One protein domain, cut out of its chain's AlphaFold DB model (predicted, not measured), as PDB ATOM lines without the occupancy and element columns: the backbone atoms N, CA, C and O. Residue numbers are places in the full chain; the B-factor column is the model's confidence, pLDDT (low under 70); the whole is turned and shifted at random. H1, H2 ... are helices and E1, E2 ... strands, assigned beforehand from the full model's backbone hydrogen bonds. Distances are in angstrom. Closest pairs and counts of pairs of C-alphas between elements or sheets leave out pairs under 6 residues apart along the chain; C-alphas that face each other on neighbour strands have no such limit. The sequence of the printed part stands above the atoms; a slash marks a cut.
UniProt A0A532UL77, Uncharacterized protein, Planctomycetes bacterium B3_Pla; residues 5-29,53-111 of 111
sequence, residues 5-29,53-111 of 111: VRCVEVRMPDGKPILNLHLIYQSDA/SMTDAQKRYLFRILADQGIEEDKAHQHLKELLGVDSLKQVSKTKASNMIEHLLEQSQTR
ATOM      1  N   VAL A   5     -14.491 -12.697 -41.532       74.88
ATOM      2  CA  VAL A   5     -13.947 -13.841 -40.799       74.88
ATOM      3  C   VAL A   5     -12.581 -13.466 -40.238       74.88
ATOM      4  O   VAL A   5     -11.732 -12.938 -40.958       74.88
ATOM      5  N   ARG A   6     -12.358 -13.724 -38.949       74.88
ATOM      6  CA  ARG A   6     -11.030 -13.671 -38.327       74.88
ATOM      7  C   ARG A   6     -10.617 -15.076 -37.919       74.88
ATOM      8  O   ARG A   6     -11.333 -15.719 -37.159       74.88
ATOM      9  N   CYS A   7      -9.459 -15.521 -38.397       73.31
ATOM     10  CA  CYS A   7      -8.863 -16.786 -37.983       73.31
ATOM     11  C   CYS A   7      -7.748 -16.536 -36.969       73.31
ATOM     12  O   CYS A   7      -6.875 -15.698 -37.199       73.31
ATOM     13  N   VAL A   8      -7.780 -17.280 -35.866       86.88
ATOM     14  CA  VAL A   8      -6.703 -17.343 -34.877       86.88
ATOM     15  C   VAL A   8      -6.187 -18.774 -34.847       86.88
ATOM     16  O   VAL A   8      -6.938 -19.700 -34.546       86.88
ATOM     17  N   GLU A   9      -4.907 -18.945 -35.169       90.62
ATOM     18  CA  GLU A   9      -4.224 -20.237 -35.153       90.62
ATOM     19  C   GLU A   9      -3.210 -20.265 -34.012       90.62
ATOM     20  O   GLU A   9      -2.354 -19.385 -33.901       90.62
ATOM     21  N   VAL A  10      -3.294 -21.292 -33.169       87.31
ATOM     22  CA  VAL A  10      -2.322 -21.546 -32.104       87.31
ATOM     23  C   VAL A  10      -1.461 -22.726 -32.525       87.31
ATOM     24  O   VAL A  10      -1.983 -23.788 -32.872       87.31
ATOM     25  N   ARG A  11      -0.137 -22.547 -32.490       92.31
ATOM     26  CA  ARG A  11       0.855 -23.569 -32.851       92.31
ATOM     27  C   ARG A  11       1.750 -23.923 -31.666       92.31
ATOM     28  O   ARG A  11       2.033 -23.080 -30.818       92.31
ATOM     29  N   MET A  12       2.216 -25.164 -31.641       89.62
ATOM     30  CA  MET A  12       3.306 -25.617 -30.782       89.62
ATOM     31  C   MET A  12       4.654 -25.012 -31.221       89.62
ATOM     32  O   MET A  12       4.776 -24.534 -32.354       89.62
ATOM     33  N   PRO A  13       5.693 -25.065 -30.365       87.00
ATOM     34  CA  PRO A  13       7.041 -24.600 -30.711       87.00
ATOM     35  C   PRO A  13       7.666 -25.329 -31.909       87.00
ATOM     36  O   PRO A  13       8.525 -24.774 -32.585       87.00
ATOM     37  N   ASP A  14       7.225 -26.558 -32.189       92.56
ATOM     38  CA  ASP A  14       7.621 -27.338 -33.369       92.56
ATOM     39  C   ASP A  14       6.885 -26.907 -34.656       92.56
ATOM     40  O   ASP A  14       7.106 -27.472 -35.726       92.56
ATOM     41  N   GLY A  15       6.007 -25.903 -34.564       84.75
ATOM     42  CA  GLY A  15       5.227 -25.366 -35.671       84.75
ATOM     43  C   GLY A  15       3.935 -26.126 -35.974       84.75
ATOM     44  O   GLY A  15       3.221 -25.718 -36.893       84.75
ATOM     45  N   LYS A  16       3.584 -27.186 -35.229       89.62
ATOM     46  CA  LYS A  16       2.313 -27.894 -35.439       89.62
ATOM     47  C   LYS A  16       1.127 -27.091 -34.900       89.62
ATOM     48  O   LYS A  16       1.157 -26.691 -33.736       89.62
ATOM     49  N   PRO A  17       0.063 -26.875 -35.691       87.62
ATOM     50  CA  PRO A  17      -1.150 -26.248 -35.187       87.62
ATOM     51  C   PRO A  17      -1.845 -27.168 -34.183       87.62
ATOM     52  O   PRO A  17      -2.000 -28.365 -34.422       87.62
ATOM     53  N   ILE A  18      -2.265 -26.589 -33.063       90.69
ATOM     54  CA  ILE A  18      -3.037 -27.268 -32.014       90.69
ATOM     55  C   ILE A  18      -4.468 -26.764 -31.921       90.69
ATOM     56  O   ILE A  18      -5.331 -27.473 -31.414       90.69
ATOM     57  N   LEU A  19      -4.730 -25.557 -32.421       82.62
ATOM     58  CA  LEU A  19      -6.054 -24.960 -32.421       82.62
ATOM     59  C   LEU A  19      -6.191 -24.023 -33.616       82.62
ATOM     60  O   LEU A  19      -5.301 -23.215 -33.876       82.62
ATOM     61  N   ASN A  20      -7.337 -24.098 -34.285       82.38
ATOM     62  CA  ASN A  20      -7.768 -23.130 -35.281       82.38
ATOM     63  C   ASN A  20      -9.163 -22.631 -34.915       82.38
ATOM     64  O   ASN A  20     -10.116 -23.409 -34.890       82.38
ATOM     65  N   LEU A  21      -9.277 -21.338 -34.618       78.94
ATOM     66  CA  LEU A  21     -10.531 -20.688 -34.254       78.94
ATOM     67  C   LEU A  21     -10.961 -19.731 -35.364       78.94
ATOM     68  O   LEU A  21     -10.229 -18.805 -35.711       78.94
ATOM     69  N   HIS A  22     -12.155 -19.948 -35.911       76.88
ATOM     70  CA  HIS A  22     -12.751 -19.101 -36.942       76.88
ATOM     71  C   HIS A  22     -13.880 -18.273 -36.328       76.88
ATOM     72  O   HIS A  22     -14.951 -18.799 -36.031       76.88
ATOM     73  N   LEU A  23     -13.655 -16.972 -36.158       68.44
ATOM     74  CA  LEU A  23     -14.694 -16.039 -35.737       68.44
ATOM     75  C   LEU A  23     -15.379 -15.458 -36.964       68.44
ATOM     76  O   LEU A  23     -14.762 -14.730 -37.741       68.44
ATOM     77  N   ILE A  24     -16.664 -15.756 -37.108       76.56
ATOM     78  CA  ILE A  24     -17.522 -15.217 -38.159       76.56
ATOM     79  C   ILE A  24     -18.438 -14.191 -37.503       76.56
ATOM     80  O   ILE A  24     -19.219 -14.549 -36.626       76.56
ATOM     81  N   TYR A  25     -18.357 -12.926 -37.922       57.59
ATOM     82  CA  TYR A  25     -19.314 -11.913 -37.481       57.59
ATOM     83  C   TYR A  25     -20.037 -11.282 -38.669       57.59
ATOM     84  O   TYR A  25     -19.436 -10.924 -39.687       57.59
ATOM     85  N   GLN A  26     -21.354 -11.158 -38.521       57.41
ATOM     86  CA  GLN A  26     -22.240 -10.508 -39.473       57.41
ATOM     87  C   GLN A  26     -22.644  -9.155 -38.884       57.41
ATOM     88  O   GLN A  26     -23.267  -9.084 -37.829       57.41
ATOM     89  N   SER A  27     -22.209  -8.072 -39.529       50.69
ATOM     90  CA  SER A  27     -22.633  -6.719 -39.168       50.69
ATOM     91  C   SER A  27     -23.854  -6.358 -40.007       50.69
ATOM     92  O   SER A  27     -23.715  -5.979 -41.170       50.69
ATOM     93  N   ASP A  28     -25.046  -6.468 -39.421       47.19
ATOM     94  CA  ASP A  28     -26.283  -5.979 -40.027       47.19
ATOM     95  C   ASP A  28     -26.378  -4.459 -39.858       47.19
ATOM     96  O   ASP A  28     -26.864  -3.937 -38.857       47.19
ATOM     97  N   ALA A  29     -25.883  -3.726 -40.853       50.69
ATOM     98  CA  ALA A  29     -26.207  -2.317 -41.024       50.69
ATOM     99  C   ALA A  29     -27.379  -2.204 -42.005       50.69
ATOM    100  O   ALA A  29     -27.154  -2.193 -43.213       50.69
ATOM    101  N   SER A  53     -33.948  -3.371 -23.441       67.12
ATOM    102  CA  SER A  53     -33.198  -3.819 -22.257       67.12
ATOM    103  C   SER A  53     -33.137  -5.339 -22.025       67.12
ATOM    104  O   SER A  53     -34.078  -6.069 -22.330       67.12
ATOM    105  N   MET A  54     -32.047  -5.812 -21.415       80.75
ATOM    106  CA  MET A  54     -31.778  -7.217 -21.096       80.75
ATOM    107  C   MET A  54     -33.032  -7.958 -20.613       80.75
ATOM    108  O   MET A  54     -33.723  -7.505 -19.698       80.75
ATOM    109  N   THR A  55     -33.306  -9.119 -21.214       83.25
ATOM    110  CA  THR A  55     -34.482  -9.920 -20.856       83.25
ATOM    111  C   THR A  55     -34.317 -10.539 -19.469       83.25
ATOM    112  O   THR A  55     -33.202 -10.789 -19.012       83.25
ATOM    113  N   ASP A  56     -35.428 -10.853 -18.798       79.44
ATOM    114  CA  ASP A  56     -35.383 -11.509 -17.483       79.44
ATOM    115  C   ASP A  56     -34.630 -12.852 -17.526       79.44
ATOM    116  O   ASP A  56     -33.833 -13.160 -16.642       79.44
ATOM    117  N   ALA A  57     -34.774 -13.600 -18.625       80.38
ATOM    118  CA  ALA A  57     -34.029 -14.835 -18.853       80.38
ATOM    119  C   ALA A  57     -32.507 -14.606 -18.891       80.38
ATOM    120  O   ALA A  57     -31.763 -15.348 -18.254       80.38
ATOM    121  N   GLN A  58     -32.042 -13.564 -19.594       84.56
ATOM    122  CA  GLN A  58     -30.620 -13.200 -19.637       84.56
ATOM    123  C   GLN A  58     -30.119 -12.734 -18.271       84.56
ATOM    124  O   GLN A  58     -29.046 -13.152 -17.838       84.56
ATOM    125  N   LYS A  59     -30.925 -11.932 -17.562       85.12
ATOM    126  CA  LYS A  59     -30.634 -11.503 -16.194       85.12
ATOM    127  C   LYS A  59     -30.401 -12.713 -15.304       85.12
ATOM    128  O   LYS A  59     -29.326 -12.869 -14.736       85.12
ATOM    129  N   ARG A  60     -31.390 -13.600 -15.226       85.62
ATOM    130  CA  ARG A  60     -31.343 -14.803 -14.397       85.62
ATOM    131  C   ARG A  60     -30.148 -15.687 -14.739       85.62
ATOM    132  O   ARG A  60     -29.554 -16.267 -13.837       85.62
ATOM    133  N   TYR A  61     -29.787 -15.775 -16.016       88.88
ATOM    134  CA  TYR A  61     -28.637 -16.559 -16.445       88.88
ATOM    135  C   TYR A  61     -27.309 -15.959 -15.963       88.88
ATOM    136  O   TYR A  61     -26.496 -16.690 -15.407       88.88
ATOM    137  N   LEU A  62     -27.121 -14.639 -16.077       85.69
ATOM    138  CA  LEU A  62     -25.944 -13.945 -15.535       85.69
ATOM    139  C   LEU A  62     -25.812 -14.131 -14.020       85.69
ATOM    140  O   LEU A  62     -24.738 -14.470 -13.534       85.69
ATOM    141  N   PHE A  63     -26.910 -13.968 -13.276       88.75
ATOM    142  CA  PHE A  63     -26.907 -14.212 -11.829       88.75
ATOM    143  C   PHE A  63     -26.603 -15.674 -11.494       88.75
ATOM    144  O   PHE A  63     -25.891 -15.929 -10.531       88.75
ATOM    145  N   ARG A  64     -27.087 -16.631 -12.297       87.94
ATOM    146  CA  ARG A  64     -26.778 -18.050 -12.091       87.94
ATOM    147  C   ARG A  64     -25.291 -18.346 -12.260       87.94
ATOM    148  O   ARG A  64     -24.739 -19.022 -11.408       87.94
ATOM    149  N   ILE A  65     -24.640 -17.798 -13.289       87.50
ATOM    150  CA  ILE A  65     -23.193 -17.992 -13.481       87.50
ATOM    151  C   ILE A  65     -22.406 -17.448 -12.279       87.50
ATOM    152  O   ILE A  65     -21.483 -18.096 -11.798       87.50
ATOM    153  N   LEU A  66     -22.787 -16.279 -11.756       85.38
ATOM    154  CA  LEU A  66     -22.131 -15.706 -10.578       85.38
ATOM    155  C   LEU A  66     -22.428 -16.496  -9.295       85.38
ATOM    156  O   LEU A  66     -21.544 -16.652  -8.455       85.38
ATOM    157  N   ALA A  67     -23.636 -17.044  -9.157       87.81
ATOM    158  CA  ALA A  67     -23.981 -17.928  -8.049       87.81
ATOM    159  C   ALA A  67     -23.176 -19.238  -8.092       87.81
ATOM    160  O   ALA A  67     -22.702 -19.687  -7.051       87.81
ATOM    161  N   ASP A  68     -22.945 -19.799  -9.283       83.69
ATOM    162  CA  ASP A  68     -22.079 -20.972  -9.477       83.69
ATOM    163  C   ASP A  68     -20.616 -20.669  -9.081       83.69
ATOM    164  O   ASP A  68     -19.883 -21.561  -8.660       83.69
ATOM    165  N   GLN A  69     -20.202 -19.397  -9.135       82.00
ATOM    166  CA  GLN A  69     -18.911 -18.908  -8.629       82.00
ATOM    167  C   GLN A  69     -18.920 -18.584  -7.121       82.00
ATOM    168  O   GLN A  69     -17.908 -18.133  -6.581       82.00
ATOM    169  N   GLY A  70     -20.039 -18.808  -6.426       83.12
ATOM    170  CA  GLY A  70     -20.197 -18.548  -4.993       83.12
ATOM    171  C   GLY A  70     -20.491 -17.088  -4.636       83.12
ATOM    172  O   GLY A  70     -20.308 -16.695  -3.483       83.12
ATOM    173  N   ILE A  71     -20.923 -16.266  -5.597       81.31
ATOM    174  CA  ILE A  71     -21.229 -14.848  -5.374       81.31
ATOM    175  C   ILE A  71     -22.717 -14.684  -5.030       81.31
ATOM    176  O   ILE A  71     -23.600 -15.048  -5.805       81.31
ATOM    177  N   GLU A  72     -22.988 -14.098  -3.864       81.38
ATOM    178  CA  GLU A  72     -24.340 -13.811  -3.362       81.38
ATOM    179  C   GLU A  72     -25.049 -12.712  -4.174       81.38
ATOM    180  O   GLU A  72     -24.395 -11.843  -4.745       81.38
ATOM    181  N   GLU A  73     -26.387 -12.707  -4.181       75.19
ATOM    182  CA  GLU A  73     -27.229 -11.854  -5.042       75.19
ATOM    183  C   GLU A  73     -26.853 -10.359  -5.025       75.19
ATOM    184  O   GLU A  73     -26.674  -9.753  -6.087       75.19
ATOM    185  N   ASP A  74     -26.669  -9.767  -3.841       78.00
ATOM    186  CA  ASP A  74     -26.317  -8.347  -3.702       78.00
ATOM    187  C   ASP A  74     -24.940  -8.033  -4.302       78.00
ATOM    188  O   ASP A  74     -24.760  -7.049  -5.031       78.00
ATOM    189  N   LYS A  75     -23.964  -8.912  -4.047       81.25
ATOM    190  CA  LYS A  75     -22.609  -8.800  -4.599       81.25
ATOM    191  C   LYS A  75     -22.621  -9.048  -6.101       81.25
ATOM    192  O   LYS A  75     -21.960  -8.322  -6.830       81.25
ATOM    193  N   ALA A  76     -23.416 -10.004  -6.575       83.44
ATOM    194  CA  ALA A  76     -23.561 -10.323  -7.987       83.44
ATOM    195  C   ALA A  76     -24.132  -9.134  -8.769       83.44
ATOM    196  O   ALA A  76     -23.652  -8.820  -9.854       83.44
ATOM    197  N   HIS A  77     -25.098  -8.407  -8.203       83.00
ATOM    198  CA  HIS A  77     -25.638  -7.206  -8.836       83.00
ATOM    199  C   HIS A  77     -24.564  -6.124  -8.979       83.00
ATOM    200  O   HIS A  77     -24.410  -5.538 -10.053       83.00
ATOM    201  N   GLN A  78     -23.808  -5.859  -7.912       83.94
ATOM    202  CA  GLN A  78     -22.714  -4.894  -7.958       83.94
ATOM    203  C   GLN A  78     -21.637  -5.319  -8.965       83.94
ATOM    204  O   GLN A  78     -21.236  -4.518  -9.808       83.94
ATOM    205  N   HIS A  79     -21.276  -6.598  -8.961       83.88
ATOM    206  CA  HIS A  79     -20.268  -7.149  -9.854       83.88
ATOM    207  C   HIS A  79     -20.692  -7.093 -11.327       83.88
ATOM    208  O   HIS A  79     -19.896  -6.730 -12.186       83.88
ATOM    209  N   LEU A  80     -21.968  -7.354 -11.637       80.81
ATOM    210  CA  LEU A  80     -22.495  -7.205 -12.997       80.81
ATOM    211  C   LEU A  80     -22.474  -5.750 -13.468       80.81
ATOM    212  O   LEU A  80     -22.182  -5.505 -14.636       80.81
ATOM    213  N   LYS A  81     -22.768  -4.781 -12.590       84.25
ATOM    214  CA  LYS A  81     -22.682  -3.350 -12.932       84.25
ATOM    215  C   LYS A  81     -21.249  -2.939 -13.259       84.25
ATOM    216  O   LYS A  81     -21.040  -2.237 -14.243       84.25
ATOM    217  N   GLU A  82     -20.281  -3.423 -12.484       83.44
ATOM    218  CA  GLU A  82     -18.850  -3.185 -12.705       83.44
ATOM    219  C   GLU A  82     -18.357  -3.841 -14.001       83.44
ATOM    220  O   GLU A  82     -17.765  -3.164 -14.839       83.44
ATOM    221  N   LEU A  83     -18.680  -5.120 -14.222       78.56
ATOM    222  CA  LEU A  83     -18.318  -5.863 -15.438       78.56
ATOM    223  C   LEU A  83     -18.908  -5.240 -16.706       78.56
ATOM    224  O   LEU A  83     -18.277  -5.227 -17.761       78.56
ATOM    225  N   LEU A  84     -20.137  -4.731 -16.619       78.62
ATOM    226  CA  LEU A  84     -20.822  -4.110 -17.749       78.62
ATOM    227  C   LEU A  84     -20.527  -2.609 -17.859       78.62
ATOM    228  O   LEU A  84     -20.870  -2.021 -18.888       78.62
ATOM    229  N   GLY A  85     -19.902  -1.992 -16.855       79.44
ATOM    230  CA  GLY A  85     -19.652  -0.552 -16.797       79.44
ATOM    231  C   GLY A  85     -20.937   0.270 -16.912       79.44
ATOM    232  O   GLY A  85     -20.999   1.195 -17.718       79.44
ATOM    233  N   VAL A  86     -21.992  -0.123 -16.196       75.31
ATOM    234  CA  VAL A  86     -23.303   0.547 -16.228       75.31
ATOM    235  C   VAL A  86     -23.768   0.907 -14.825       75.31
ATOM    236  O   VAL A  86     -23.605   0.126 -13.890       75.31
ATOM    237  N   ASP A  87     -24.450   2.041 -14.689       73.81
ATOM    238  CA  ASP A  87     -25.078   2.440 -13.424       73.81
ATOM    239  C   ASP A  87     -26.256   1.529 -13.050       73.81
ATOM    240  O   ASP A  87     -26.568   1.321 -11.875       73.81
ATOM    241  N   SER A  88     -26.927   0.961 -14.059       75.56
ATOM    242  CA  SER A  88     -28.100   0.114 -13.872       75.56
ATOM    243  C   SER A  88     -28.157  -1.027 -14.878       75.56
ATOM    244  O   SER A  88     -28.089  -0.818 -16.089       75.56
ATOM    245  N   LEU A  89     -28.416  -2.243 -14.382       74.56
ATOM    246  CA  LEU A  89     -28.614  -3.435 -15.217       74.56
ATOM    247  C   LEU A  89     -29.816  -3.317 -16.168       74.56
ATOM    248  O   LEU A  89     -29.900  -4.054 -17.146       74.56
ATOM    249  N   LYS A  90     -30.734  -2.375 -15.908       75.06
ATOM    250  CA  LYS A  90     -31.861  -2.076 -16.801       75.06
ATOM    251  C   LYS A  90     -31.431  -1.388 -18.095       75.06
ATOM    252  O   LYS A  90     -32.186  -1.420 -19.047       75.06
ATOM    253  N   GLN A  91     -30.254  -0.769 -18.139       71.25
ATOM    254  CA  GLN A  91     -29.745  -0.096 -19.341       71.25
ATOM    255  C   GLN A  91     -28.910  -1.028 -20.227       71.25
ATOM    256  O   GLN A  91     -28.432  -0.636 -21.289       71.25
ATOM    257  N   VAL A  92     -28.702  -2.270 -19.792       78.44
ATOM    258  CA  VAL A  92     -27.917  -3.248 -20.537       78.44
ATOM    259  C   VAL A  92     -28.745  -3.703 -21.724       78.44
ATOM    260  O   VAL A  92     -29.845  -4.219 -21.545       78.44
ATOM    261  N   SER A  93     -28.235  -3.528 -22.940       80.19
ATOM    262  CA  SER A  93     -28.911  -4.042 -24.128       80.19
ATOM    263  C   SER A  93     -28.877  -5.570 -24.149       80.19
ATOM    264  O   SER A  93     -27.932  -6.200 -23.664       80.19
ATOM    265  N   LYS A  94     -29.889  -6.177 -24.772       80.69
ATOM    266  CA  LYS A  94     -29.958  -7.628 -24.982       80.69
ATOM    267  C   LYS A  94     -28.664  -8.189 -25.582       80.69
ATOM    268  O   LYS A  94     -28.181  -9.220 -25.125       80.69
ATOM    269  N   THR A  95     -28.091  -7.498 -26.567       78.06
ATOM    270  CA  THR A  95     -26.843  -7.894 -27.234       78.06
ATOM    271  C   THR A  95     -25.658  -7.864 -26.278       78.06
ATOM    272  O   THR A  95     -24.893  -8.820 -26.215       78.06
ATOM    273  N   LYS A  96     -25.528  -6.798 -25.477       80.62
ATOM    274  CA  LYS A  96     -24.443  -6.675 -24.498       80.62
ATOM    275  C   LYS A  96     -24.541  -7.753 -23.413       80.62
ATOM    276  O   LYS A  96     -23.522  -8.314 -23.028       80.62
ATOM    277  N   ALA A  97     -25.757  -8.079 -22.973       83.19
ATOM    278  CA  ALA A  97     -25.997  -9.177 -22.041       83.19
ATOM    279  C   ALA A  97     -25.622 -10.542 -22.636       83.19
ATOM    280  O   ALA A  97     -24.948 -11.318 -21.968       83.19
ATOM    281  N   SER A  98     -26.009 -10.824 -23.887       83.44
ATOM    282  CA  SER A  98     -25.631 -12.069 -24.572       83.44
ATOM    283  C   SER A  98     -24.115 -12.225 -24.693       83.44
ATOM    284  O   SER A  98     -23.588 -13.249 -24.274       83.44
ATOM    285  N   ASN A  99     -23.411 -11.190 -25.165       84.50
ATOM    286  CA  ASN A  99     -21.949 -11.223 -25.290       84.50
ATOM    287  C   ASN A  99     -21.266 -11.449 -23.930       84.50
ATOM    288  O   ASN A  99     -20.257 -12.139 -23.838       84.50
ATOM    289  N   MET A 100     -21.819 -10.872 -22.857       83.88
ATOM    290  CA  MET A 100     -21.286 -11.064 -21.507       83.88
ATOM    291  C   MET A 100     -21.501 -12.494 -20.998       83.88
ATOM    292  O   MET A 100     -20.622 -13.046 -20.345       83.88
ATOM    293  N   ILE A 101     -22.651 -13.108 -21.298       85.69
ATOM    294  CA  ILE A 101     -22.907 -14.514 -20.958       85.69
ATOM    295  C   ILE A 101     -21.864 -15.414 -21.625       85.69
ATOM    296  O   ILE A 101     -21.283 -16.256 -20.948       85.69
ATOM    297  N   GLU A 102     -21.605 -15.217 -22.918       86.88
ATOM    298  CA  GLU A 102     -20.589 -15.983 -23.649       86.88
ATOM    299  C   GLU A 102     -19.206 -15.811 -23.012       86.88
ATOM    300  O   GLU A 102     -18.564 -16.803 -22.674       86.88
ATOM    301  N   HIS A 103     -18.812 -14.569 -22.715       84.62
ATOM    302  CA  HIS A 103     -17.527 -14.282 -22.082       84.62
ATOM    303  C   HIS A 103     -17.369 -14.960 -20.711       84.62
ATOM    304  O   HIS A 103     -16.329 -15.548 -20.414       84.62
ATOM    305  N   LEU A 104     -18.404 -14.927 -19.866       82.25
ATOM    306  CA  LEU A 104     -18.369 -15.578 -18.554       82.25
ATOM    307  C   LEU A 104     -18.331 -17.111 -18.659       82.25
ATOM    308  O   LEU A 104     -17.709 -17.765 -17.818       82.25
ATOM    309  N   LEU A 105     -18.961 -17.691 -19.685       82.62
ATOM    310  CA  LEU A 105     -18.899 -19.129 -19.955       82.62
ATOM    311  C   LEU A 105     -17.499 -19.551 -20.420       82.62
ATOM    312  O   LEU A 105     -16.987 -20.550 -19.921       82.62
ATOM    313  N   GLU A 106     -16.850 -18.775 -21.290       79.12
ATOM    314  CA  GLU A 106     -15.459 -19.017 -21.711       79.12
ATOM    315  C   GLU A 106     -14.487 -18.978 -20.521       79.12
ATOM    316  O   GLU A 106     -13.634 -19.856 -20.370       79.12
ATOM    317  N   GLN A 107     -14.645 -17.996 -19.626       76.69
ATOM    318  CA  GLN A 107     -13.835 -17.894 -18.408       76.69
ATOM    319  C   GLN A 107     -14.078 -19.068 -17.447       76.69
ATOM    320  O   GLN A 107     -13.144 -19.537 -16.800       76.69
ATOM    321  N   SER A 108     -15.316 -19.560 -17.369       68.44
ATOM    322  CA  SER A 108     -15.678 -20.676 -16.487       68.44
ATOM    323  C   SER A 108     -15.222 -22.038 -17.025       68.44
ATOM    324  O   SER A 108     -14.919 -22.918 -16.230       68.44
ATOM    325  N   GLN A 109     -15.130 -22.215 -18.349       64.06
ATOM    326  CA  GLN A 109     -14.625 -23.449 -18.977       64.06
ATOM    327  C   GLN A 109     -13.093 -23.566 -18.983       64.06
ATOM    328  O   GLN A 109     -12.565 -24.647 -19.223       64.06
ATOM    329  N   THR A 110     -12.373 -22.469 -18.734       53.66
ATOM    330  CA  THR A 110     -10.897 -22.438 -18.750       53.66
ATOM    331  C   THR A 110     -10.276 -22.808 -17.386       53.66
ATOM    332  O   THR A 110      -9.067 -22.675 -17.196       53.66
ATOM    333  N   ARG A 111     -11.074 -23.274 -16.416       43.88
ATOM    334  CA  ARG A 111     -10.616 -23.787 -15.113       43.88
ATOM    335  C   ARG A 111     -10.822 -25.289 -15.011       43.88
ATOM    336  O   ARG A 111      -9.950 -25.931 -14.388       43.88
TER     337      ARG A 111
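Overview. This is residues 5 to 29 and 53 to 111 of the 111 residues of an uncharacterized protein of Planctomycetes bacterium B3_Pla (UniProt A0A532UL77). A two-stranded hairpin, E1 and E2, is set off from a small cluster of three helices, with no strand touching a helix. In the cluster H1 and H3 lie side by side, and H2 packs crosswise on residues 62 to 67 of H1. The printed part has 84 residues; along it come E1, E2, H1, H2 and H3, the class is mixed, helices and strands, and the sheet E1 - E2 is antiparallel. The whole is loose, with a radius of gyration of the C-alphas of 16.5 A, and flat, spanning 49 by 38 by 20 A.

Along the chain. E1, residues 5 to 11, begins at C-alpha 5 (-13.947, -13.841, -40.799) and is 19.4 A long. E2, residues 17 to 25, measures 23.3 A. H1, residues 56 to 68, begins at C-alpha 56 (-35.383, -11.509, -17.483) and measures 18.2 A. H2, residues 73 to 84, measures 16.2 A. H3, residues 94 to 109, measures 22.8 A and ends at C-alpha 109 (-14.625, -23.449, -18.977).

Arrangement. E1 and E2 form a hairpin with a tight link, their directions at 166 degrees; N 6 and O 23 are within hydrogen-bond range at 2.9 A, as are N 21 and O 8 at 2.9 A. E1 and H3 are apart, and so are E2 and H3. H1 and H3 touch, the same way at a shallow tilt of 21 degrees; their closest C-alphas, of Leu 62 and Ile 101, are 6.2 A apart. H1 touches H2 with residues 62 to 67 alone, the closest C-alphas being those of Leu 66 and Ala 76 at 6.1 A; at 73 degrees they are only just about perpendicular. H2 and H3 are close but not clearly touching, the closest C-alphas being those of Leu 84 and Met 100 at 7.9 A. In H1, H2 and H3 every O i to N i+4 pair is within hydrogen-bond range.

Size, cuts and confidence. The C-alphas farthest apart, of Asp 14 and Lys 90, are 49.7 A apart. Residues 30 to 52 are not printed, and C-alphas 29 and 53 across this cut are 20.1 A apart. Of the links printed whole, none is long. The mean pLDDT of the printed part is 79.1; residue 23, residues 25 to 29, residue 53 and residues 108 to 111 are under 70.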